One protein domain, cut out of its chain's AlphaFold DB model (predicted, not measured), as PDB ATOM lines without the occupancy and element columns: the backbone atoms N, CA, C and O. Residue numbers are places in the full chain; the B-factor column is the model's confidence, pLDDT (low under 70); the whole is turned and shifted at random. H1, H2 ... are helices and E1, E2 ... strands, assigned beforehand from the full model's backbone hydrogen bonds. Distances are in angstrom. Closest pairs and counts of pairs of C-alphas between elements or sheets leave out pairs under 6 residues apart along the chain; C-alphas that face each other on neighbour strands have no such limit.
ATOM      1  N   GLU A  39      47.997 -39.907 -34.231       90.31
ATOM      2  CA  GLU A  39      48.280 -38.860 -35.226       90.31
ATOM      3  C   GLU A  39      47.388 -38.927 -36.478       90.31
ATOM      4  O   GLU A  39      47.440 -38.039 -37.324       90.31
ATOM      5  N   ARG A  40      46.528 -39.948 -36.601       94.38
ATOM      6  CA  ARG A  40      45.506 -40.008 -37.660       94.38
ATOM      7  C   ARG A  40      44.286 -39.140 -37.362       94.38
ATOM      8  O   ARG A  40      43.441 -38.985 -38.242       94.38
ATOM      9  N   PHE A  41      44.169 -38.627 -36.138       92.19
ATOM     10  CA  PHE A  41      43.051 -37.809 -35.691       92.19
ATOM     11  C   PHE A  41      43.494 -36.356 -35.499       92.19
ATOM     12  O   PHE A  41      44.564 -36.086 -34.953       92.19
ATOM     13  N   ASP A  42      42.650 -35.418 -35.927       91.81
ATOM     14  CA  ASP A  42      42.862 -33.988 -35.701       91.81
ATOM     15  C   ASP A  42      42.532 -33.641 -34.244       91.81
ATOM     16  O   ASP A  42      41.408 -33.838 -33.780       91.81
ATOM     17  N   ALA A  43      43.523 -33.121 -33.523       89.38
ATOM     18  CA  ALA A  43      43.380 -32.686 -32.138       89.38
ATOM     19  C   ALA A  43      43.265 -31.161 -31.979       89.38
ATOM     20  O   ALA A  43      43.336 -30.658 -30.862       89.38
ATOM     21  N   SER A  44      43.136 -30.411 -33.068       87.50
ATOM     22  CA  SER A  44      43.159 -28.944 -33.113       87.50
ATOM     23  C   SER A  44      41.852 -28.318 -33.600       87.50
ATOM     24  O   SER A  44      41.607 -27.134 -33.345       87.50
ATOM     25  N   ILE A  45      41.000 -29.098 -34.271       88.69
ATOM     26  CA  ILE A  45      39.746 -28.608 -34.839       88.69
ATOM     27  C   ILE A  45      38.873 -27.910 -33.782       88.69
ATOM     28  O   ILE A  45      38.678 -28.392 -32.666       88.69
ATOM     29  N   GLY A  46      38.365 -26.726 -34.130       83.38
ATOM     30  CA  GLY A  46      37.555 -25.892 -33.237       83.38
ATOM     31  C   GLY A  46      38.343 -25.022 -32.249       83.38
ATOM     32  O   GLY A  46      37.709 -24.351 -31.443       83.38
ATOM     33  N   ALA A  47      39.684 -25.019 -32.295       84.06
ATOM     34  CA  ALA A  47      40.571 -24.119 -31.536       84.06
ATOM     35  C   ALA A  47      40.363 -24.101 -30.002       84.06
ATOM     36  O   ALA A  47      40.779 -23.171 -29.309       84.06
ATOM     37  N   ASN A  48      39.750 -25.154 -29.456       92.50
ATOM     38  CA  ASN A  48      39.396 -25.253 -28.041       92.50
ATOM     39  C   ASN A  48      40.225 -26.283 -27.268       92.50
ATOM     40  O   ASN A  48      40.057 -26.414 -26.057       92.50
ATOM     41  N   THR A  49      41.135 -26.997 -27.927       94.56
ATOM     42  CA  THR A  49      41.988 -27.996 -27.279       94.56
ATOM     43  C   THR A  49      42.932 -27.353 -26.269       94.56
ATOM     44  O   THR A  49      43.704 -26.457 -26.597       94.56
ATOM     45  N   VAL A  50      42.891 -27.855 -25.036       95.44
ATOM     46  CA  VAL A  50      43.801 -27.470 -23.948       95.44
ATOM     47  C   VAL A  50      44.969 -28.453 -23.868       95.44
ATOM     48  O   VAL A  50      46.122 -28.045 -23.746       95.44
ATOM     49  N   LEU A  51      44.683 -29.756 -23.975       94.94
ATOM     50  CA  LEU A  51      45.695 -30.811 -24.003       94.94
ATOM     51  C   LEU A  51      45.776 -31.439 -25.392       94.94
ATOM     52  O   LEU A  51      44.895 -32.195 -25.794       94.94
ATOM     53  N   HIS A  52      46.868 -31.161 -26.103       93.38
ATOM     54  CA  HIS A  52      47.226 -31.931 -27.290       93.38
ATOM     55  C   HIS A  52      47.585 -33.376 -26.878       93.38
ATOM     56  O   HIS A  52      48.231 -33.531 -25.836       93.38
ATOM     57  N   PRO A  53      47.247 -34.421 -27.664       92.81
ATOM     58  CA  PRO A  53      47.455 -35.825 -27.285       92.81
ATOM     59  C   PRO A  53      48.883 -36.161 -26.852       92.81
ATOM     60  O   PRO A  53      49.087 -37.007 -25.981       92.81
ATOM     61  N   PHE A  54      49.861 -35.449 -27.419       92.50
ATOM     62  CA  PHE A  54      51.251 -35.485 -26.991       92.50
ATOM     63  C   PHE A  54      51.726 -34.107 -26.530       92.50
ATOM     64  O   PHE A  54      51.669 -33.133 -27.282       92.50
ATOM     65  N   GLY A  55      52.214 -34.037 -25.293       88.75
ATOM     66  CA  GLY A  55      52.778 -32.843 -24.680       88.75
ATOM     67  C   GLY A  55      54.302 -32.779 -24.687       88.75
ATOM     68  O   GLY A  55      55.010 -33.651 -25.199       88.75
ATOM     69  N   GLY A  56      54.796 -31.713 -24.055       87.88
ATOM     70  CA  GLY A  56      56.211 -31.354 -24.034       87.88
ATOM     71  C   GLY A  56      56.648 -30.624 -25.304       87.88
ATOM     72  O   GLY A  56      55.937 -30.607 -26.305       87.88
ATOM     73  N   ALA A  57      57.842 -30.030 -25.263       87.50
ATOM     74  CA  ALA A  57      58.389 -29.254 -26.382       87.50
ATOM     75  C   ALA A  57      58.543 -30.077 -27.675       87.50
ATOM     76  O   ALA A  57      58.503 -29.522 -28.764       87.50
ATOM     77  N   THR A  58      58.699 -31.398 -27.552       88.88
ATOM     78  CA  THR A  58      58.865 -32.326 -28.679       88.88
ATOM     79  C   THR A  58      57.601 -33.116 -29.019       88.88
ATOM     80  O   THR A  58      57.676 -34.017 -29.850       88.88
ATOM     81  N   GLN A  59      56.467 -32.836 -28.356       88.62
ATOM     82  CA  GLN A  59      55.210 -33.581 -28.521       88.62
ATOM     83  C   GLN A  59      55.429 -35.103 -28.516       88.62
ATOM     84  O   GLN A  59      55.036 -35.829 -29.426       88.62
ATOM     85  N   SER A  60      56.119 -35.585 -27.484       88.56
ATOM     86  CA  SER A  60      56.517 -36.994 -27.352       88.56
ATOM     87  C   SER A  60      55.911 -37.682 -26.134       88.56
ATOM     88  O   SER A  60      55.954 -38.906 -26.042       88.56
ATOM     89  N   THR A  61      55.349 -36.916 -25.195       90.00
ATOM     90  CA  THR A  61      54.790 -37.463 -23.954       90.00
ATOM     91  C   THR A  61      53.275 -37.601 -24.088       90.00
ATOM     92  O   THR A  61      52.621 -36.569 -24.239       90.00
ATOM     93  N   PRO A  62      52.700 -38.816 -24.059       91.31
ATOM     94  CA  PRO A  62      51.247 -38.982 -24.095       91.31
ATOM     95  C   PRO A  62      50.602 -38.310 -22.876       91.31
ATOM     96  O   PRO A  62      51.193 -38.298 -21.799       91.31
ATOM     97  N   GLN A  63      49.414 -37.730 -23.043       93.00
ATOM     98  CA  GLN A  63      48.627 -37.175 -21.933       93.00
ATOM     99  C   GLN A  63      47.742 -38.247 -21.283       93.00
ATOM    100  O   GLN A  63      47.256 -39.142 -21.968       93.00
ATOM    101  N   GLU A  64      47.459 -38.118 -19.982       93.69
ATOM    102  CA  GLU A  64      46.525 -39.023 -19.278       93.69
ATOM    103  C   GLU A  64      45.046 -38.717 -19.563       93.69
ATOM    104  O   GLU A  64      44.175 -39.550 -19.315       93.69
ATOM    105  N   ALA A  65      44.737 -37.514 -20.047       96.44
ATOM    106  CA  ALA A  65      43.371 -37.068 -20.276       96.44
ATOM    107  C   ALA A  65      43.282 -36.145 -21.491       96.44
ATOM    108  O   ALA A  65      44.239 -35.462 -21.862       96.44
ATOM    109  N   MET A  66      42.085 -36.081 -22.063       96.31
ATOM    110  CA  MET A  66      41.675 -35.012 -22.960       96.31
ATOM    111  C   MET A  66      41.211 -33.816 -22.127       96.31
ATOM    112  O   MET A  66      40.504 -33.984 -21.134       96.31
ATOM    113  N   ALA A  67      41.544 -32.605 -22.570       97.31
ATOM    114  CA  ALA A  67      40.919 -31.391 -22.062       97.31
ATOM    115  C   ALA A  67      40.634 -30.410 -23.202       97.31
ATOM    116  O   ALA A  67      41.514 -30.147 -24.028       97.31
ATOM    117  N   ALA A  68      39.423 -29.854 -23.227       96.69
ATOM    118  CA  ALA A  68      39.002 -28.861 -24.212       96.69
ATOM    119  C   ALA A  68      38.069 -27.815 -23.586       96.69
ATOM    120  O   ALA A  68      37.216 -28.152 -22.762       96.69
ATOM    121  N   LYS A  69      38.235 -26.546 -23.966       96.81
ATOM    122  CA  LYS A  69      37.361 -25.436 -23.569       96.81
ATOM    123  C   LYS A  69      35.944 -25.639 -24.103       96.81
ATOM    124  O   LYS A  69      35.751 -26.210 -25.176       96.81
ATOM    125  N   LEU A  70      34.957 -25.140 -23.363       94.25
ATOM    126  CA  LEU A  70      33.584 -25.086 -23.850       94.25
ATOM    127  C   LEU A  70      33.446 -23.963 -24.889       94.25
ATOM    128  O   LEU A  70      33.887 -22.847 -24.623       94.25
ATOM    129  N   PRO A  71      32.820 -24.208 -26.050       92.12
ATOM    130  CA  PRO A  71      32.572 -23.145 -27.012       92.12
ATOM    131  C   PRO A  71      31.566 -22.138 -26.438       92.12
ATOM    132  O   PRO A  71      30.532 -22.524 -25.891       92.12
ATOM    133  N   VAL A  72      31.857 -20.843 -26.586       93.06
ATOM    134  CA  VAL A  72      30.966 -19.743 -26.188       93.06
ATOM    135  C   VAL A  72      30.757 -18.788 -27.359       93.06
ATOM    136  O   VAL A  72      31.623 -18.629 -28.218       93.06
ATOM    137  N   LEU A  73      29.581 -18.163 -27.425       92.44
ATOM    138  CA  LEU A  73      29.254 -17.237 -28.507       92.44
ATOM    139  C   LEU A  73      30.081 -15.952 -28.381       92.44
ATOM    140  O   LEU A  73      30.065 -15.304 -27.338       92.44
ATOM    141  N   GLY A  74      30.764 -15.571 -29.464       89.12
ATOM    142  CA  GLY A  74      31.437 -14.275 -29.585       89.12
ATOM    143  C   GLY A  74      32.655 -14.071 -28.679       89.12
ATOM    144  O   GLY A  74      33.039 -12.924 -28.465       89.12
ATOM    145  N   GLY A  75      33.262 -15.134 -28.139       90.44
ATOM    146  CA  GLY A  75      34.413 -14.977 -27.253       90.44
ATOM    147  C   GLY A  75      35.083 -16.274 -26.816       90.44
ATOM    148  O   GLY A  75      34.907 -17.330 -27.415       90.44
ATOM    149  N   GLU A  76      35.852 -16.156 -25.736       91.81
ATOM    150  CA  GLU A  76      36.673 -17.213 -25.152       91.81
ATOM    151  C   GLU A  76      36.263 -17.471 -23.701       91.81
ATOM    152  O   GLU A  76      35.744 -16.589 -23.014       91.81
ATOM    153  N   THR A  77      36.525 -18.679 -23.205       95.44
ATOM    154  CA  THR A  77      36.256 -19.048 -21.812       95.44
ATOM    155  C   THR A  77      37.420 -19.817 -21.209       95.44
ATOM    156  O   THR A  77      38.138 -20.531 -21.902       95.44
ATOM    157  N   ASP A  78      37.590 -19.706 -19.896       96.62
ATOM    158  CA  ASP A  78      38.492 -20.583 -19.145       96.62
ATOM    159  C   ASP A  78      37.795 -21.890 -18.727       96.62
ATOM    160  O   ASP A  78      38.433 -22.802 -18.217       96.62
ATOM    161  N   VAL A  79      36.479 -22.023 -18.926       96.88
ATOM    162  CA  VAL A  79      35.758 -23.258 -18.593       96.88
ATOM    163  C   VAL A  79      36.102 -24.347 -19.605       96.88
ATOM    164  O   VAL A  79      35.961 -24.159 -20.812       96.88
ATOM    165  N   CYS A  80      36.512 -25.512 -19.112       97.25
ATOM    166  CA  CYS A  80      36.837 -26.667 -19.937       97.25
ATOM    167  C   CYS A  80      36.192 -27.946 -19.409       97.25
ATOM    168  O   CYS A  80      35.789 -28.032 -18.248       97.25
ATOM    169  N   THR A  81      36.137 -28.951 -20.269       97.38
ATOM    170  CA  THR A  81      35.830 -30.330 -19.904       97.38
ATOM    171  C   THR A  81      37.126 -31.122 -19.897       97.38
ATOM    172  O   THR A  81      37.890 -31.054 -20.860       97.38
ATOM    173  N   ILE A  82      37.353 -31.886 -18.830       98.25
ATOM    174  CA  ILE A  82      38.435 -32.865 -18.726       98.25
ATOM    175  C   ILE A  82      37.801 -34.251 -18.795       98.25
ATOM    176  O   ILE A  82      36.839 -34.527 -18.076       98.25
ATOM    177  N   MET A  83      38.335 -35.111 -19.656       98.00
ATOM    178  CA  MET A  83      37.844 -36.464 -19.875       98.00
ATOM    179  C   MET A  83      39.001 -37.456 -19.871       98.00
ATOM    180  O   MET A  83      39.984 -37.282 -20.589       98.00
ATOM    181  N   ALA A  84      38.860 -38.526 -19.099       97.88
ATOM    182  CA  ALA A  84      39.797 -39.640 -19.084       97.88
ATOM    183  C   ALA A  84      39.047 -40.968 -19.147       97.88
ATOM    184  O   ALA A  84      37.853 -41.037 -18.850       97.88
ATOM    185  N   TYR A  85      39.749 -42.035 -19.516       96.50
ATOM    186  CA  TYR A  85      39.188 -43.379 -19.540       96.50
ATOM    187  C   TYR A  85      40.074 -44.368 -18.785       96.50
ATOM    188  O   TYR A  85      41.286 -44.181 -18.671       96.50
ATOM    189  N   GLY A  86      39.456 -45.430 -18.286       92.94
ATOM    190  CA  GLY A  86      40.110 -46.551 -17.629       92.94
ATOM    191  C   GLY A  86      39.599 -47.864 -18.202       92.94
ATOM    192  O   GLY A  86      38.394 -48.039 -18.406       92.94
ATOM    193  N   PHE A  87      40.534 -48.758 -18.511       87.38
ATOM    194  CA  PHE A  87      40.276 -50.058 -19.114       87.38
ATOM    195  C   PHE A  87      41.549 -50.905 -19.074       87.38
ATOM    196  O   PHE A  87      42.590 -50.497 -19.586       87.38
ATOM    197  N   ASN A  88      41.435 -52.132 -18.560       77.31
ATOM    198  CA  ASN A  88      42.533 -53.091 -18.559       77.31
ATOM    199  C   ASN A  88      42.154 -54.380 -19.319       77.31
ATOM    200  O   ASN A  88      41.420 -55.209 -18.772       77.31
ATOM    201  N   PRO A  89      42.681 -54.593 -20.543       66.31
ATOM    202  CA  PRO A  89      42.369 -55.774 -21.349       66.31
ATOM    203  C   PRO A  89      43.059 -57.064 -20.879       66.31
ATOM    204  O   PRO A  89      42.672 -58.147 -21.309       66.31
ATOM    205  N   VAL A  90      44.095 -56.974 -20.035       61.50
ATOM    206  CA  VAL A  90      45.013 -58.093 -19.726       61.50
ATOM    207  C   VAL A  90      44.803 -58.641 -18.313       61.50
ATOM    208  O   VAL A  90      45.573 -59.474 -17.838       61.50
ATOM    209  N   ALA A  91      43.763 -58.204 -17.603       58.34
ATOM    210  CA  ALA A  91      43.573 -58.637 -16.229       58.34
ATOM    211  C   ALA A  91      43.448 -60.177 -16.127       58.34
ATOM    212  O   ALA A  91      42.613 -60.773 -16.822       58.34
ATOM    213  N   PRO A  92      44.256 -60.837 -15.269       48.56
ATOM    214  CA  PRO A  92      44.263 -62.291 -15.142       48.56
ATOM    215  C   PRO A  92      42.863 -62.858 -14.890       48.56
ATOM    216  O   PRO A  92      42.039 -62.243 -14.215       48.56
ATOM    217  N   SER A  93      42.593 -64.063 -15.398       45.84
ATOM    218  CA  SER A  93      41.277 -64.721 -15.330       45.84
ATOM    219  C   SER A  93      40.677 -64.804 -13.918       45.84
ATOM    220  O   SER A  93      39.458 -64.720 -13.782       45.84
ATOM    221  N   GLY A  94      41.512 -64.884 -12.874       47.00
ATOM    222  CA  GLY A  94      41.097 -64.876 -11.464       47.00
ATOM    223  C   GLY A  94      40.847 -63.492 -10.845       47.00
ATOM    224  O   GLY A  94      40.308 -63.412  -9.748       47.00
ATOM    225  N   LEU A  95      41.201 -62.404 -11.535       50.38
ATOM    226  CA  LEU A  95      41.110 -61.013 -11.062       50.38
ATOM    227  C   LEU A  95      40.081 -60.198 -11.853       50.38
ATOM    228  O   LEU A  95      40.027 -58.976 -11.739       50.38
ATOM    229  N   ARG A  96      39.246 -60.860 -12.663       54.25
ATOM    230  CA  ARG A  96      38.283 -60.198 -13.555       54.25
ATOM    231  C   ARG A  96      37.280 -59.312 -12.818       54.25
ATOM    232  O   ARG A  96      36.793 -58.380 -13.433       54.25
ATOM    233  N   ALA A  97      36.976 -59.565 -11.543       52.66
ATOM    234  CA  ALA A  97      36.170 -58.656 -10.720       52.66
ATOM    235  C   ALA A  97      36.952 -57.371 -10.374       52.66
ATOM    236  O   ALA A  97      36.499 -56.263 -10.646       52.66
ATOM    237  N   THR A  98      38.182 -57.526  -9.878       57.31
ATOM    238  CA  THR A  98      39.100 -56.433  -9.516       57.31
ATOM    239  C   THR A  98      39.474 -55.566 -10.717       57.31
ATOM    240  O   THR A  98      39.511 -54.349 -10.604       57.31
ATOM    241  N   ALA A  99      39.655 -56.165 -11.896       57.16
ATOM    242  CA  ALA A  99      39.936 -55.473 -13.157       57.16
ATOM    243  C   ALA A  99      38.922 -54.376 -13.513       57.16
ATOM    244  O   ALA A  99      39.237 -53.442 -14.244       57.16
ATOM    245  N   ARG A 100      37.693 -54.510 -13.015       61.66
ATOM    246  CA  ARG A 100      36.553 -53.667 -13.380       61.66
ATOM    247  C   ARG A 100      36.363 -52.529 -12.387       61.66
ATOM    248  O   ARG A 100      36.123 -51.406 -12.811       61.66
ATOM    249  N   VAL A 101      36.626 -52.786 -11.103       66.75
ATOM    250  CA  VAL A 101      36.924 -51.732 -10.115       66.75
ATOM    251  C   VAL A 101      38.103 -50.885 -10.608       66.75
ATOM    252  O   VAL A 101      38.036 -49.656 -10.598       66.75
ATOM    253  N   CYS A 102      39.148 -51.531 -11.143       74.88
ATOM    254  CA  CYS A 102      40.304 -50.836 -11.705       74.88
ATOM    255  C   CYS A 102      39.942 -49.905 -12.869       74.88
ATOM    256  O   CYS A 102      40.608 -48.890 -13.008       74.88
ATOM    257  N   ALA A 103      38.901 -50.180 -13.665       89.75
ATOM    258  CA  ALA A 103      38.495 -49.277 -14.746       89.75
ATOM    259  C   ALA A 103      38.013 -47.921 -14.198       89.75
ATOM    260  O   ALA A 103      38.460 -46.871 -14.660       89.75
ATOM    261  N   VAL A 104      37.153 -47.931 -13.171       93.00
ATOM    262  CA  VAL A 104      36.687 -46.698 -12.511       93.00
ATOM    263  C   VAL A 104      37.860 -45.974 -11.851       93.00
ATOM    264  O   VAL A 104      38.084 -44.795 -12.131       93.00
ATOM    265  N   VAL A 105      38.666 -46.696 -11.067       92.38
ATOM    266  CA  VAL A 105      39.849 -46.146 -10.385       92.38
ATOM    267  C   VAL A 105      40.834 -45.523 -11.378       92.38
ATOM    268  O   VAL A 105      41.280 -44.402 -11.166       92.38
ATOM    269  N   GLU A 106      41.160 -46.213 -12.472       93.12
ATOM    270  CA  GLU A 106      42.089 -45.735 -13.501       93.12
ATOM    271  C   GLU A 106      41.550 -44.479 -14.190       93.12
ATOM    272  O   GLU A 106      42.278 -43.495 -14.310       93.12
ATOM    273  N   SER A 107      40.266 -44.467 -14.571       97.12
ATOM    274  CA  SER A 107      39.650 -43.293 -15.201       97.12
ATOM    275  C   SER A 107      39.689 -42.058 -14.290       97.12
ATOM    276  O   SER A 107      40.065 -40.975 -14.738       97.12
ATOM    277  N   LEU A 108      39.390 -42.219 -12.995       97.19
ATOM    278  CA  LEU A 108      39.433 -41.135 -12.011       97.19
ATOM    279  C   LEU A 108      40.866 -40.711 -11.677       97.19
ATOM    280  O   LEU A 108      41.130 -39.518 -11.528       97.19
ATOM    281  N   ALA A 109      41.804 -41.655 -11.585       95.94
ATOM    282  CA  ALA A 109      43.212 -41.366 -11.323       95.94
ATOM    283  C   ALA A 109      43.834 -40.551 -12.462       95.94
ATOM    284  O   ALA A 109      44.490 -39.543 -12.205       95.94
ATOM    285  N   ARG A 110      43.570 -40.936 -13.715       96.75
ATOM    286  CA  ARG A 110      43.996 -40.189 -14.906       96.75
ATOM    287  C   ARG A 110      43.383 -38.794 -14.970       96.75
ATOM    288  O   ARG A 110      44.096 -37.816 -15.175       96.75
ATOM    289  N   LEU A 111      42.076 -38.692 -14.723       97.44
ATOM    290  CA  LEU A 111      41.374 -37.410 -14.645       97.44
ATOM    291  C   LEU A 111      41.978 -36.503 -13.562       97.44
ATOM    292  O   LEU A 111      42.224 -35.324 -13.810       97.44
ATOM    293  N   THR A 112      42.296 -37.067 -12.395       96.75
ATOM    294  CA  THR A 112      42.949 -36.349 -11.290       96.75
ATOM    295  C   THR A 112      44.360 -35.896 -11.665       96.75
ATOM    296  O   THR A 112      44.741 -34.761 -11.382       96.75
ATOM    297  N   ALA A 113      45.136 -36.748 -12.341       95.81
ATOM    298  CA  ALA A 113      46.483 -36.415 -12.807       95.81
ATOM    299  C   ALA A 113      46.492 -35.239 -13.800       95.81
ATOM    300  O   ALA A 113      47.457 -34.477 -13.830       95.81
ATOM    301  N   ALA A 114      45.405 -35.055 -14.555       96.31
ATOM    302  CA  ALA A 114      45.207 -33.923 -15.456       96.31
ATOM    303  C   ALA A 114      44.650 -32.655 -14.773       96.31
ATOM    304  O   ALA A 114      44.401 -31.654 -15.446       96.31
ATOM    305  N   GLY A 115      44.469 -32.662 -13.446       95.25
ATOM    306  CA  GLY A 115      43.947 -31.525 -12.675       95.25
ATOM    307  C   GLY A 115      42.425 -31.517 -12.491       95.25
ATOM    308  O   GLY A 115      41.871 -30.518 -12.033       95.25
ATOM    309  N   GLY A 116      41.736 -32.606 -12.840       96.31
ATOM    310  CA  GLY A 116      40.309 -32.777 -12.574       96.31
ATOM    311  C   GLY A 116      40.020 -33.134 -11.113       96.31
ATOM    312  O   GLY A 116      40.796 -33.831 -10.468       96.31
ATOM    313  N   ASP A 117      38.879 -32.680 -10.596       94.88
ATOM    314  CA  ASP A 117      38.388 -33.080  -9.274       94.88
ATOM    315  C   ASP A 117      37.548 -34.369  -9.393       94.88
ATOM    316  O   ASP A 117      36.440 -34.316  -9.941       94.88
ATOM    317  N   PRO A 118      38.031 -35.524  -8.895       93.75
ATOM    318  CA  PRO A 118      37.325 -36.794  -9.039       93.75
ATOM    319  C   PRO A 118      35.982 -36.824  -8.292       93.75
ATOM    320  O   PRO A 118      35.067 -37.502  -8.751       93.75
ATOM    321  N   ALA A 119      35.810 -36.051  -7.212       91.44
ATOM    322  CA  ALA A 119      34.548 -36.000  -6.463       91.44
ATOM    323  C   ALA A 119      33.428 -35.290  -7.248       91.44
ATOM    324  O   ALA A 119      32.237 -35.507  -7.022       91.44
ATOM    325  N   ARG A 120      33.801 -34.437  -8.207       95.50
ATOM    326  CA  ARG A 120      32.865 -33.739  -9.101       95.50
ATOM    327  C   ARG A 120      32.673 -34.455 -10.433       95.50
ATOM    328  O   ARG A 120      31.830 -34.029 -11.224       95.50
ATOM    329  N   ALA A 121      33.433 -35.518 -10.686       97.62
ATOM    330  CA  ALA A 121      33.342 -36.261 -11.926       97.62
ATOM    331  C   ALA A 121      31.977 -36.948 -12.070       97.62
ATOM    332  O   ALA A 121      31.268 -37.230 -11.094       97.62
ATOM    333  N   ARG A 122      31.613 -37.223 -13.317       98.19
ATOM    334  CA  ARG A 122      30.516 -38.106 -13.701       98.19
ATOM    335  C   ARG A 122      31.046 -39.166 -14.641       98.19
ATOM    336  O   ARG A 122      31.951 -38.894 -15.432       98.19
ATOM    337  N   LEU A 123      30.496 -40.368 -14.521       98.06
ATOM    338  CA  LEU A 123      30.961 -41.518 -15.282       98.06
ATOM    339  C   LEU A 123      29.994 -41.863 -16.420       98.06
ATOM    340  O   LEU A 123      28.782 -41.657 -16.314       98.06
ATOM    341  N   THR A 124      30.534 -42.443 -17.487       97.75
ATOM    342  CA  THR A 124      29.769 -43.287 -18.409       97.75
ATOM    343  C   THR A 124      30.458 -44.637 -18.534       97.75
ATOM    344  O   THR A 124      31.672 -44.702 -18.745       97.75
ATOM    345  N   LEU A 125      29.693 -45.712 -18.350       95.56
ATOM    346  CA  LEU A 125      30.215 -47.076 -18.303       95.56
ATOM    347  C   LEU A 125      29.836 -47.825 -19.580       95.56
ATOM    348  O   LEU A 125      28.656 -47.982 -19.883       95.56
ATOM    349  N   GLN A 126      30.841 -48.288 -20.323       94.69
ATOM    350  CA  GLN A 126      30.629 -49.089 -21.526       94.69
ATOM    351  C   GLN A 126      30.930 -50.553 -21.230       94.69
ATOM    352  O   GLN A 126      32.039 -50.915 -20.828       94.69
ATOM    353  N   GLU A 127      29.932 -51.390 -21.457       91.44
ATOM    354  CA  GLU A 127      29.937 -52.806 -21.140       91.44
ATOM    355  C   GLU A 127      30.006 -53.628 -22.422       91.44
ATOM    356  O   GLU A 127      29.178 -53.467 -23.322       91.44
ATOM    357  N   TYR A 128      30.986 -54.528 -22.510       90.50
ATOM    358  CA  TYR A 128      31.088 -55.446 -23.637       90.50
ATOM    359  C   TYR A 128      31.374 -56.863 -23.162       90.50
ATOM    360  O   TYR A 128      32.411 -57.141 -22.554       90.50
ATOM    361  N   PHE A 129      30.428 -57.757 -23.429       90.38
ATOM    362  CA  PHE A 129      30.458 -59.134 -22.959       90.38
ATOM    363  C   PHE A 129      30.119 -60.113 -24.065       90.38
ATOM    364  O   PHE A 129      29.545 -59.769 -25.103       90.38
ATOM    365  N   GLU A 130      30.471 -61.366 -23.807       91.19
ATOM    366  CA  GLU A 130      30.043 -62.458 -24.654       91.19
ATOM    367  C   GLU A 130      28.517 -62.607 -24.700       91.19
ATOM    368  O   GLU A 130      27.792 -62.112 -23.835       91.19
ATOM    369  N   LYS A 131      28.020 -63.326 -25.708       94.31
ATOM    370  CA  LYS A 131      26.598 -63.643 -25.821       94.31
ATOM    371  C   LYS A 131      26.146 -64.449 -24.603       94.31
ATOM    372  O   LYS A 131      26.601 -65.573 -24.407       94.31
ATOM    373  N   LEU A 132      25.240 -63.884 -23.806       92.62
ATOM    374  CA  LEU A 132      24.866 -64.448 -22.501       92.62
ATOM    375  C   LEU A 132      23.932 -65.666 -22.614       92.62
ATOM    376  O   LEU A 132      24.136 -66.675 -21.945       92.62
ATOM    377  N   GLY A 133      22.915 -65.592 -23.482       91.25
ATOM    378  CA  GLY A 133      21.905 -66.647 -23.619       91.25
ATOM    379  C   GLY A 133      21.174 -66.937 -22.299       91.25
ATOM    380  O   GLY A 133      20.901 -66.027 -21.519       91.25
ATOM    381  N   GLN A 134      20.863 -68.212 -22.056       93.06
ATOM    382  CA  GLN A 134      20.245 -68.692 -20.807       93.06
ATOM    383  C   GLN A 134      21.278 -69.242 -19.805       93.06
ATOM    384  O   GLN A 134      20.925 -69.873 -18.811       93.06
ATOM    385  N   ASP A 135      22.570 -69.033 -20.065       91.56
ATOM    386  CA  ASP A 135      23.648 -69.568 -19.239       91.56
ATOM    387  C   ASP A 135      23.907 -68.660 -18.030       91.56
ATOM    388  O   ASP A 135      24.511 -67.588 -18.135       91.56
ATOM    389  N   SER A 136      23.477 -69.114 -16.853       91.38
ATOM    390  CA  SER A 136      23.665 -68.398 -15.584       91.38
ATOM    391  C   SER A 136      25.130 -68.058 -15.269       91.38
ATOM    392  O   SER A 136      25.407 -67.030 -14.649       91.38
ATOM    393  N   SER A 137      26.090 -68.869 -15.728       87.00
ATOM    394  CA  SER A 137      27.515 -68.622 -15.496       87.00
ATOM    395  C   SER A 137      28.026 -67.420 -16.298       87.00
ATOM    396  O   SER A 137      28.859 -66.654 -15.801       87.00
ATOM    397  N   ARG A 138      27.479 -67.201 -17.502       89.12
ATOM    398  CA  ARG A 138      27.772 -66.027 -18.336       89.12
ATOM    399  C   ARG A 138      27.189 -64.764 -17.716       89.12
ATOM    400  O   ARG A 138      27.903 -63.773 -17.596       89.12
ATOM    401  N   TRP A 139      25.956 -64.826 -17.212       90.19
ATOM    402  CA  TRP A 139      25.300 -63.716 -16.499       90.19
ATOM    403  C   TRP A 139      26.041 -63.248 -15.240       90.19
ATOM    404  O   TRP A 139      25.998 -62.066 -14.897       90.19
ATOM    405  N   GLY A 140      26.790 -64.132 -14.575       88.06
ATOM    406  CA  GLY A 140      27.600 -63.754 -13.414       88.06
ATOM    407  C   GLY A 140      28.696 -62.725 -13.729       88.06
ATOM    408  O   GLY A 140      29.064 -61.930 -12.866       88.06
ATOM    409  N   LYS A 141      29.215 -62.695 -14.964       85.69
ATOM    410  CA  LYS A 141      30.309 -61.792 -15.359       85.69
ATOM    411  C   LYS A 141      29.901 -60.312 -15.410       85.69
ATOM    412  O   LYS A 141      30.638 -59.528 -14.806       85.69
ATOM    413  N   PRO A 142      28.823 -59.894 -16.107       88.12
ATOM    414  CA  PRO A 142      28.355 -58.510 -16.064       88.12
ATOM    415  C   PRO A 142      27.836 -58.133 -14.674       88.12
ATOM    416  O   PRO A 142      28.148 -57.051 -14.194       88.12
ATOM    417  N   LEU A 143      27.159 -59.041 -13.959       88.75
ATOM    418  CA  LEU A 143      26.677 -58.758 -12.603       88.75
ATOM    419  C   LEU A 143      27.818 -58.344 -11.663       88.75
ATOM    420  O   LEU A 143      27.776 -57.282 -11.050       88.75
ATOM    421  N   VAL A 144      28.874 -59.155 -11.583       85.25
ATOM    422  CA  VAL A 144      30.037 -58.853 -10.734       85.25
ATOM    423  C   VAL A 144      30.768 -57.592 -11.213       85.25
ATOM    424  O   VAL A 144      31.335 -56.864 -10.403       85.25
ATOM    425  N   ALA A 145      30.735 -57.304 -12.518       85.31
ATOM    426  CA  ALA A 145      31.299 -56.078 -13.071       85.31
ATOM    427  C   ALA A 145      30.615 -54.826 -12.553       85.31
ATOM    428  O   ALA A 145      31.281 -53.900 -12.094       85.31
ATOM    429  N   LEU A 146      29.292 -54.832 -12.639       88.75
ATOM    430  CA  LEU A 146      28.452 -53.722 -12.248       88.75
ATOM    431  C   LEU A 146      28.477 -53.524 -10.736       88.75
ATOM    432  O   LEU A 146      28.555 -52.387 -10.288       88.75
ATOM    433  N   LEU A 147      28.513 -54.608  -9.952       90.12
ATOM    434  CA  LEU A 147      28.679 -54.524  -8.499       90.12
ATOM    435  C   LEU A 147      30.016 -53.881  -8.108       90.12
ATOM    436  O   LEU A 147      30.025 -52.975  -7.283       90.12
ATOM    437  N   GLY A 148      31.128 -54.274  -8.738       86.94
ATOM    438  CA  GLY A 148      32.427 -53.641  -8.476       86.94
ATOM    439  C   GLY A 148      32.481 -52.176  -8.929       86.94
ATOM    440  O   GLY A 148      33.046 -51.323  -8.248       86.94
ATOM    441  N   ALA A 149      31.860 -51.851 -10.065       89.25
ATOM    442  CA  ALA A 149      31.751 -50.467 -10.520       89.25
ATOM    443  C   ALA A 149      30.877 -49.620  -9.585       89.25
ATOM    444  O   ALA A 149      31.173 -48.446  -9.372       89.25
ATOM    445  N   LEU A 150      29.800 -50.191  -9.041       92.06
ATOM    446  CA  LEU A 150      28.933 -49.547  -8.059       92.06
ATOM    447  C   LEU A 150      29.673 -49.307  -6.742       92.06
ATOM    448  O   LEU A 150      29.611 -48.204  -6.214       92.06
ATOM    449  N   GLU A 151      30.412 -50.298  -6.245       91.12
ATOM    450  CA  GLU A 151      31.254 -50.153  -5.055       91.12
ATOM    451  C   GLU A 151      32.254 -49.002  -5.227       91.12
ATOM    452  O   GLU A 151      32.297 -48.093  -4.403       91.12
ATOM    453  N   ALA A 152      32.973 -48.951  -6.354       90.38
ATOM    454  CA  ALA A 152      33.883 -47.843  -6.647       90.38
ATOM    455  C   ALA A 152      33.160 -46.484  -6.716       90.38
ATOM    456  O   ALA A 152      33.647 -45.495  -6.175       90.38
ATOM    457  N   GLN A 153      31.992 -46.416  -7.360       92.94
ATOM    458  CA  GLN A 153      31.179 -45.197  -7.411       92.94
ATOM    459  C   GLN A 153      30.805 -44.690  -6.012       92.94
ATOM    460  O   GLN A 153      30.953 -43.498  -5.737       92.94
ATOM    461  N   LEU A 154      30.373 -45.594  -5.127       93.25
ATOM    462  CA  LEU A 154      30.029 -45.276  -3.742       93.25
ATOM    463  C   LEU A 154      31.250 -44.771  -2.962       93.25
ATOM    464  O   LEU A 154      31.169 -43.714  -2.341       93.25
ATOM    465  N   GLU A 155      32.386 -45.465  -3.057       92.50
ATOM    466  CA  GLU A 155      33.629 -45.099  -2.362       92.50
ATOM    467  C   GLU A 155      34.193 -43.742  -2.814       92.50
ATOM    468  O   GLU A 155      34.665 -42.949  -1.999       92.50
ATOM    469  N   PHE A 156      34.126 -43.433  -4.112       92.06
ATOM    470  CA  PHE A 156      34.598 -42.150  -4.650       92.06
ATOM    471  C   PHE A 156      33.541 -41.035  -4.611       92.06
ATOM    472  O   PHE A 156      33.850 -39.900  -4.980       92.06
ATOM    473  N   GLY A 157      32.305 -41.328  -4.195       93.88
ATOM    474  CA  GLY A 157      31.208 -40.357  -4.183       93.88
ATOM    475  C   GLY A 157      30.856 -39.819  -5.577       93.88
ATOM    476  O   GLY A 157      30.444 -38.667  -5.713       93.88
ATOM    477  N   THR A 158      31.035 -40.631  -6.621       94.38
ATOM    478  CA  THR A 158      30.763 -40.265  -8.018       94.38
ATOM    479  C   THR A 158      29.701 -41.177  -8.617       94.38
ATOM    480  O   THR A 158      29.591 -42.341  -8.250       94.38
ATOM    481  N   ALA A 159      28.915 -40.656  -9.556       95.19
ATOM    482  CA  ALA A 159      27.832 -41.398 -10.189       95.19
ATOM    483  C   ALA A 159      28.073 -41.557 -11.690       95.19
ATOM    484  O   ALA A 159      28.452 -40.601 -12.382       95.19
ATOM    485  N   ALA A 160      27.776 -42.748 -12.200       96.00
ATOM    486  CA  ALA A 160      27.514 -42.956 -13.609       96.00
ATOM    487  C   ALA A 160      26.168 -42.323 -13.979       96.00
ATOM    488  O   ALA A 160      25.153 -42.564 -13.330       96.00
ATOM    489  N   ILE A 161      26.170 -41.494 -15.020       96.75
ATOM    490  CA  ILE A 161      24.970 -40.813 -15.550       96.75
ATOM    491  C   ILE A 161      24.658 -41.236 -16.985       96.75
ATOM    492  O   ILE A 161      23.759 -40.694 -17.623       96.75
ATOM    493  N   GLY A 162      25.432 -42.181 -17.504       95.69
ATOM    494  CA  GLY A 162      25.294 -42.731 -18.833       95.69
ATOM    495  C   GLY A 162      25.999 -44.074 -18.920       95.69
ATOM    496  O   GLY A 162      26.742 -44.481 -18.021       95.69
ATOM    497  N   GLY A 163      25.748 -44.766 -20.016       94.38
ATOM    498  CA  GLY A 163      26.376 -46.037 -20.300       94.38
ATOM    499  C   GLY A 163      25.741 -46.698 -21.505       94.38
ATOM    500  O   GLY A 163      24.713 -46.247 -22.019       94.38
ATOM    501  N   LYS A 164      26.374 -47.770 -21.963       95.50
ATOM    502  CA  LYS A 164      25.824 -48.642 -22.991       95.50
ATOM    503  C   LYS A 164      26.331 -50.054 -22.789       95.50
ATOM    504  O   LYS A 164      27.523 -50.256 -22.560       95.50
ATOM    505  N   ASP A 165      25.443 -51.011 -22.992       92.38
ATOM    506  CA  ASP A 165      25.775 -52.418 -23.054       92.38
ATOM    507  C   ASP A 165      25.816 -52.952 -24.490       92.38
ATOM    508  O   ASP A 165      25.157 -52.465 -25.415       92.38
ATOM    509  N   SER A 166      26.650 -53.971 -24.677       89.12
ATOM    510  CA  SER A 166      26.649 -54.827 -25.851       89.12
ATOM    511  C   SER A 166      26.956 -56.260 -25.414       89.12
ATOM    512  O   SER A 166      28.073 -56.607 -25.024       89.12
ATOM    513  N   MET A 167      25.911 -57.089 -25.444       88.69
ATOM    514  CA  MET A 167      25.879 -58.443 -24.875       88.69
ATOM    515  C   MET A 167      25.819 -59.520 -25.970       88.69
ATOM    516  O   MET A 167      25.181 -60.563 -25.814       88.69
ATOM    517  N   SER A 168      26.431 -59.242 -27.124       88.12
ATOM    518  CA  SER A 168      26.427 -60.110 -28.311       88.12
ATOM    519  C   SER A 168      27.831 -60.484 -28.793       88.12
ATOM    520  O   SER A 168      27.989 -60.902 -29.939       88.12
ATOM    521  N   GLY A 169      28.856 -60.313 -27.954       90.00
ATOM    522  CA  GLY A 169      30.263 -60.488 -28.315       90.00
ATOM    523  C   GLY A 169      30.709 -61.949 -28.415       90.00
ATOM    524  O   GLY A 169      31.633 -62.354 -27.720       90.00
ATOM    525  N   SER A 170      30.066 -62.752 -29.261       90.88
ATOM    526  CA  SER A 170      30.492 -64.128 -29.544       90.88
ATOM    527  C   SER A 170      30.489 -64.400 -31.044       90.88
ATOM    528  O   SER A 170      29.554 -64.019 -31.749       90.88
ATOM    529  N   PHE A 171      31.511 -65.102 -31.530       93.44
ATOM    530  CA  PHE A 171      31.615 -65.576 -32.906       93.44
ATOM    531  C   PHE A 171      32.098 -67.029 -32.930       93.44
ATOM    532  O   PHE A 171      33.246 -67.311 -32.589       93.44
ATOM    533  N   LYS A 172      31.230 -67.953 -33.368       92.69
ATOM    534  CA  LYS A 172      31.455 -69.407 -33.241       92.69
ATOM    535  C   LYS A 172      31.772 -69.759 -31.779       92.69
ATOM    536  O   LYS A 172      31.014 -69.366 -30.899       92.69
ATOM    537  N   ASP A 173      32.901 -70.416 -31.536       90.81
ATOM    538  CA  ASP A 173      33.372 -70.815 -30.207       90.81
ATOM    539  C   ASP A 173      34.256 -69.745 -29.535       90.81
ATOM    540  O   ASP A 173      34.880 -70.001 -28.506       90.81
ATOM    541  N   LEU A 174      34.349 -68.545 -30.125       89.56
ATOM    542  CA  LEU A 174      35.136 -67.434 -29.597       89.56
ATOM    543  C   LEU A 174      34.234 -66.416 -28.903       89.56
ATOM    544  O   LEU A 174      33.326 -65.850 -29.510       89.56
ATOM    545  N   ASP A 175      34.548 -66.137 -27.646       89.44
ATOM    546  CA  ASP A 175      33.913 -65.105 -26.833       89.44
ATOM    547  C   ASP A 175      34.848 -63.893 -26.709       89.44
ATOM    548  O   ASP A 175      36.068 -64.036 -26.569       89.44
ATOM    549  N   VAL A 176      34.287 -62.684 -26.738       86.88
ATOM    550  CA  VAL A 176      35.058 -61.467 -26.459       86.88
ATOM    551  C   VAL A 176      35.514 -61.450 -24.997       86.88
ATOM    552  O   VAL A 176      34.834 -61.994 -24.121       86.88
ATOM    553  N   PRO A 177      36.641 -60.793 -24.682       83.94
ATOM    554  CA  PRO A 177      37.036 -60.587 -23.298       83.94
ATOM    555  C   PRO A 177      35.965 -59.785 -22.536       83.94
ATOM    556  O   PRO A 177      35.584 -58.707 -22.999       83.94
ATOM    557  N   PRO A 178      35.507 -60.250 -21.356       84.94
ATOM    558  CA  PRO A 178      34.587 -59.491 -20.519       84.94
ATOM    559  C   PRO A 178      35.162 -58.115 -20.176       84.94
ATOM    560  O   PRO A 178      36.172 -58.019 -19.480       84.94
ATOM    561  N   THR A 179      34.505 -57.062 -20.648       86.75
ATOM    562  CA  THR A 179      35.061 -55.710 -20.689       86.75
ATOM    563  C   THR A 179      34.126 -54.719 -20.011       86.75
ATOM    564  O   THR A 179      32.923 -54.704 -20.257       86.75
ATOM    565  N   LEU A 180      34.709 -53.883 -19.155       90.00
ATOM    566  CA  LEU A 180      34.085 -52.676 -18.630       90.00
ATOM    567  C   LEU A 180      35.052 -51.520 -18.885       90.00
ATOM    568  O   LEU A 180      36.195 -51.571 -18.428       90.00
ATOM    569  N   VAL A 181      34.598 -50.504 -19.610       93.69
ATOM    570  CA  VAL A 181      35.342 -49.261 -19.825       93.69
ATOM    571  C   VAL A 181      34.659 -48.164 -19.028       93.69
ATOM    572  O   VAL A 181      33.461 -47.939 -19.189       93.69
ATOM    573  N   SER A 182      35.421 -47.479 -18.181       96.38
ATOM    574  CA  SER A 182      34.939 -46.301 -17.464       96.38
ATOM    575  C   SER A 182      35.465 -45.056 -18.149       96.38
ATOM    576  O   SER A 182      36.675 -44.909 -18.305       96.38
ATOM    577  N   PHE A 183      34.575 -44.149 -18.524       98.00
ATOM    578  CA  PHE A 183      34.939 -42.796 -18.915       98.00
ATOM    579  C   PHE A 183      34.541 -41.848 -17.792       98.00
ATOM    580  O   PHE A 183      33.376 -41.820 -17.404       98.00
ATOM    581  N   ALA A 184      35.494 -41.073 -17.291       98.25
ATOM    582  CA  ALA A 184      35.279 -40.064 -16.268       98.25
ATOM    583  C   ALA A 184      35.366 -38.671 -16.894       98.25
ATOM    584  O   ALA A 184      36.309 -38.378 -17.630       98.25
ATOM    585  N   ILE A 185      34.381 -37.822 -16.600       98.38
ATOM    586  CA  ILE A 185      34.249 -36.479 -17.164       98.38
ATOM    587  C   ILE A 185      34.005 -35.477 -16.038       98.38
ATOM    588  O   ILE A 185      33.154 -35.706 -15.178       98.38
ATOM    589  N   VAL A 186      34.719 -34.350 -16.045       98.00
ATOM    590  CA  VAL A 186      34.517 -33.265 -15.075       98.00
ATOM    591  C   VAL A 186      34.643 -31.887 -15.737       98.00
ATOM    592  O   VAL A 186      35.547 -31.680 -16.551       98.00
ATOM    593  N   PRO A 187      33.780 -30.912 -15.391       97.19
ATOM    594  CA  PRO A 187      34.019 -29.516 -15.729       97.19
ATOM    595  C   PRO A 187      35.119 -28.919 -14.838       97.19
ATOM    596  O   PRO A 187      35.089 -29.034 -13.607       97.19
ATOM    597  N   GLY A 188      36.064 -28.222 -15.456       96.06
ATOM    598  CA  GLY A 188      37.206 -27.592 -14.801       96.06
ATOM    599  C   GLY A 188      37.559 -26.238 -15.408       96.06
ATOM    600  O   GLY A 188      36.802 -25.662 -16.190       96.06
ATOM    601  N   LYS A 189      38.735 -25.734 -15.035       97.12
ATOM    602  CA  LYS A 189      39.328 -24.520 -15.601       97.12
ATOM    603  C   LYS A 189      40.547 -24.884 -16.434       97.12
ATOM    604  O   LYS A 189      41.402 -25.608 -15.931       97.12
ATOM    605  N   ALA A 190      40.642 -24.381 -17.661       96.75
ATOM    606  CA  ALA A 190      41.761 -24.650 -18.560       96.75
ATOM    607  C   ALA A 190      43.087 -24.200 -17.930       96.75
ATOM    608  O   ALA A 190      44.078 -24.922 -17.987       96.75
ATOM    609  N   SER A 191      43.069 -23.069 -17.224       95.88
ATOM    610  CA  SER A 191      44.186 -22.546 -16.430       95.88
ATOM    611  C   SER A 191      44.689 -23.481 -15.317       95.88
ATOM    612  O   SER A 191      45.822 -23.328 -14.861       95.88
ATOM    613  N   HIS A 192      43.881 -24.449 -14.874       95.00
ATOM    614  CA  HIS A 192      44.231 -25.416 -13.827       95.00
ATOM    615  C   HIS A 192      44.587 -26.806 -14.381       95.00
ATOM    616  O   HIS A 192      44.964 -27.692 -13.611       95.00
ATOM    617  N   VAL A 193      44.470 -27.017 -15.696       96.44
ATOM    618  CA  VAL A 193      44.774 -28.306 -16.323       96.44
ATOM    619  C   VAL A 193      46.274 -28.589 -16.251       96.44
ATOM    620  O   VAL A 193      47.119 -27.744 -16.561       96.44
TER     621      VAL A 193
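Overview. This is residues 39 to 193 of the 219 residues of an uncharacterized protein of Opitutae bacterium (UniProt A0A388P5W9). A long, twisted sheet of five strands has two helices, H1 and H2, over one of its faces, both running along the strands. A stretch with no named element, residues 39 to 65, leads into the edge strand E1, and the length of the whole runs from the link at Gly 74 to the link at Asp 135. The 155 printed residues hold two named helices and five named strands, in the order E1 E2 H1 E3 H2 E4 E5; the sheet's order is E1 E2 E5 E3 E4, mixed. The class is mixed, helices and strands, with 75 residues, under half, in named elements. The whole is elongated, spanning 56 by 35 by 29 A, and only just compact, close to loose, with a radius of gyration of the C-alphas of 17.8 A.

Arrangement. E1, residues 66 to 69, and E2, residues 79 to 86, form an antiparallel hairpin, with N 66 and O 83 2.8 A apart. E2 is antiparallel to E5, residues 179 to 189, with N 84 and O 184 at 2.9 A. E5 is antiparallel to E3, residues 122 to 128, with N 124 and O 183 at 2.9 A. E3 is parallel to the edge strand E4, residues 159 to 166, with N 127 and O 164 at 2.9 A; E4 bends by 60 degrees at residue 162. H1, residues 98 to 113, lies over E2 and E5 at a height over the sheet of 7.8 A; its closest C-alphas to E2 are those of Ser 107 and Gly 86, 4.1 A. H2, residues 136 to 156, lies over E5 and E3 on the same face, at a height of 10.1 A. H1, with residues 98 to 105 alone, touches H2, with residues 145 to 153 alone, the closest C-alphas being those of Val 101 and Gly 148, 5.2 A; they run the same way at a shallow tilt of 32 degrees, only just short of steep. E3, H2 and E4 make a strand-helix-strand unit, two parallel neighbour strands with a helix between along the chain; E2, H1 and E3 make a split one, with E5 between its strands, and both crossovers are right-handed. O i to N i+4 pairs are within hydrogen-bond range in 11 of 12 cases in H1 and 15 of 17 in H2.

Along the chain. E1 begins at C-alpha 66, (41.675, -35.012, -22.960). E2 is 23.7 A long, H1 21.6 A with a kink of 29 degrees near residue 105, and H2 30.5 A. E5, 31.9 A, ends at C-alpha 189, (39.328, -24.520, -15.601).

Size, cuts and confidence. The C-alphas of Gly 74 and Asp 135, the two farthest apart, are 56.8 A from each other. The printed part has no cut; the links E2 to H1 and E4 to E5 are long. Residues 89 to 101 have pLDDT under 70.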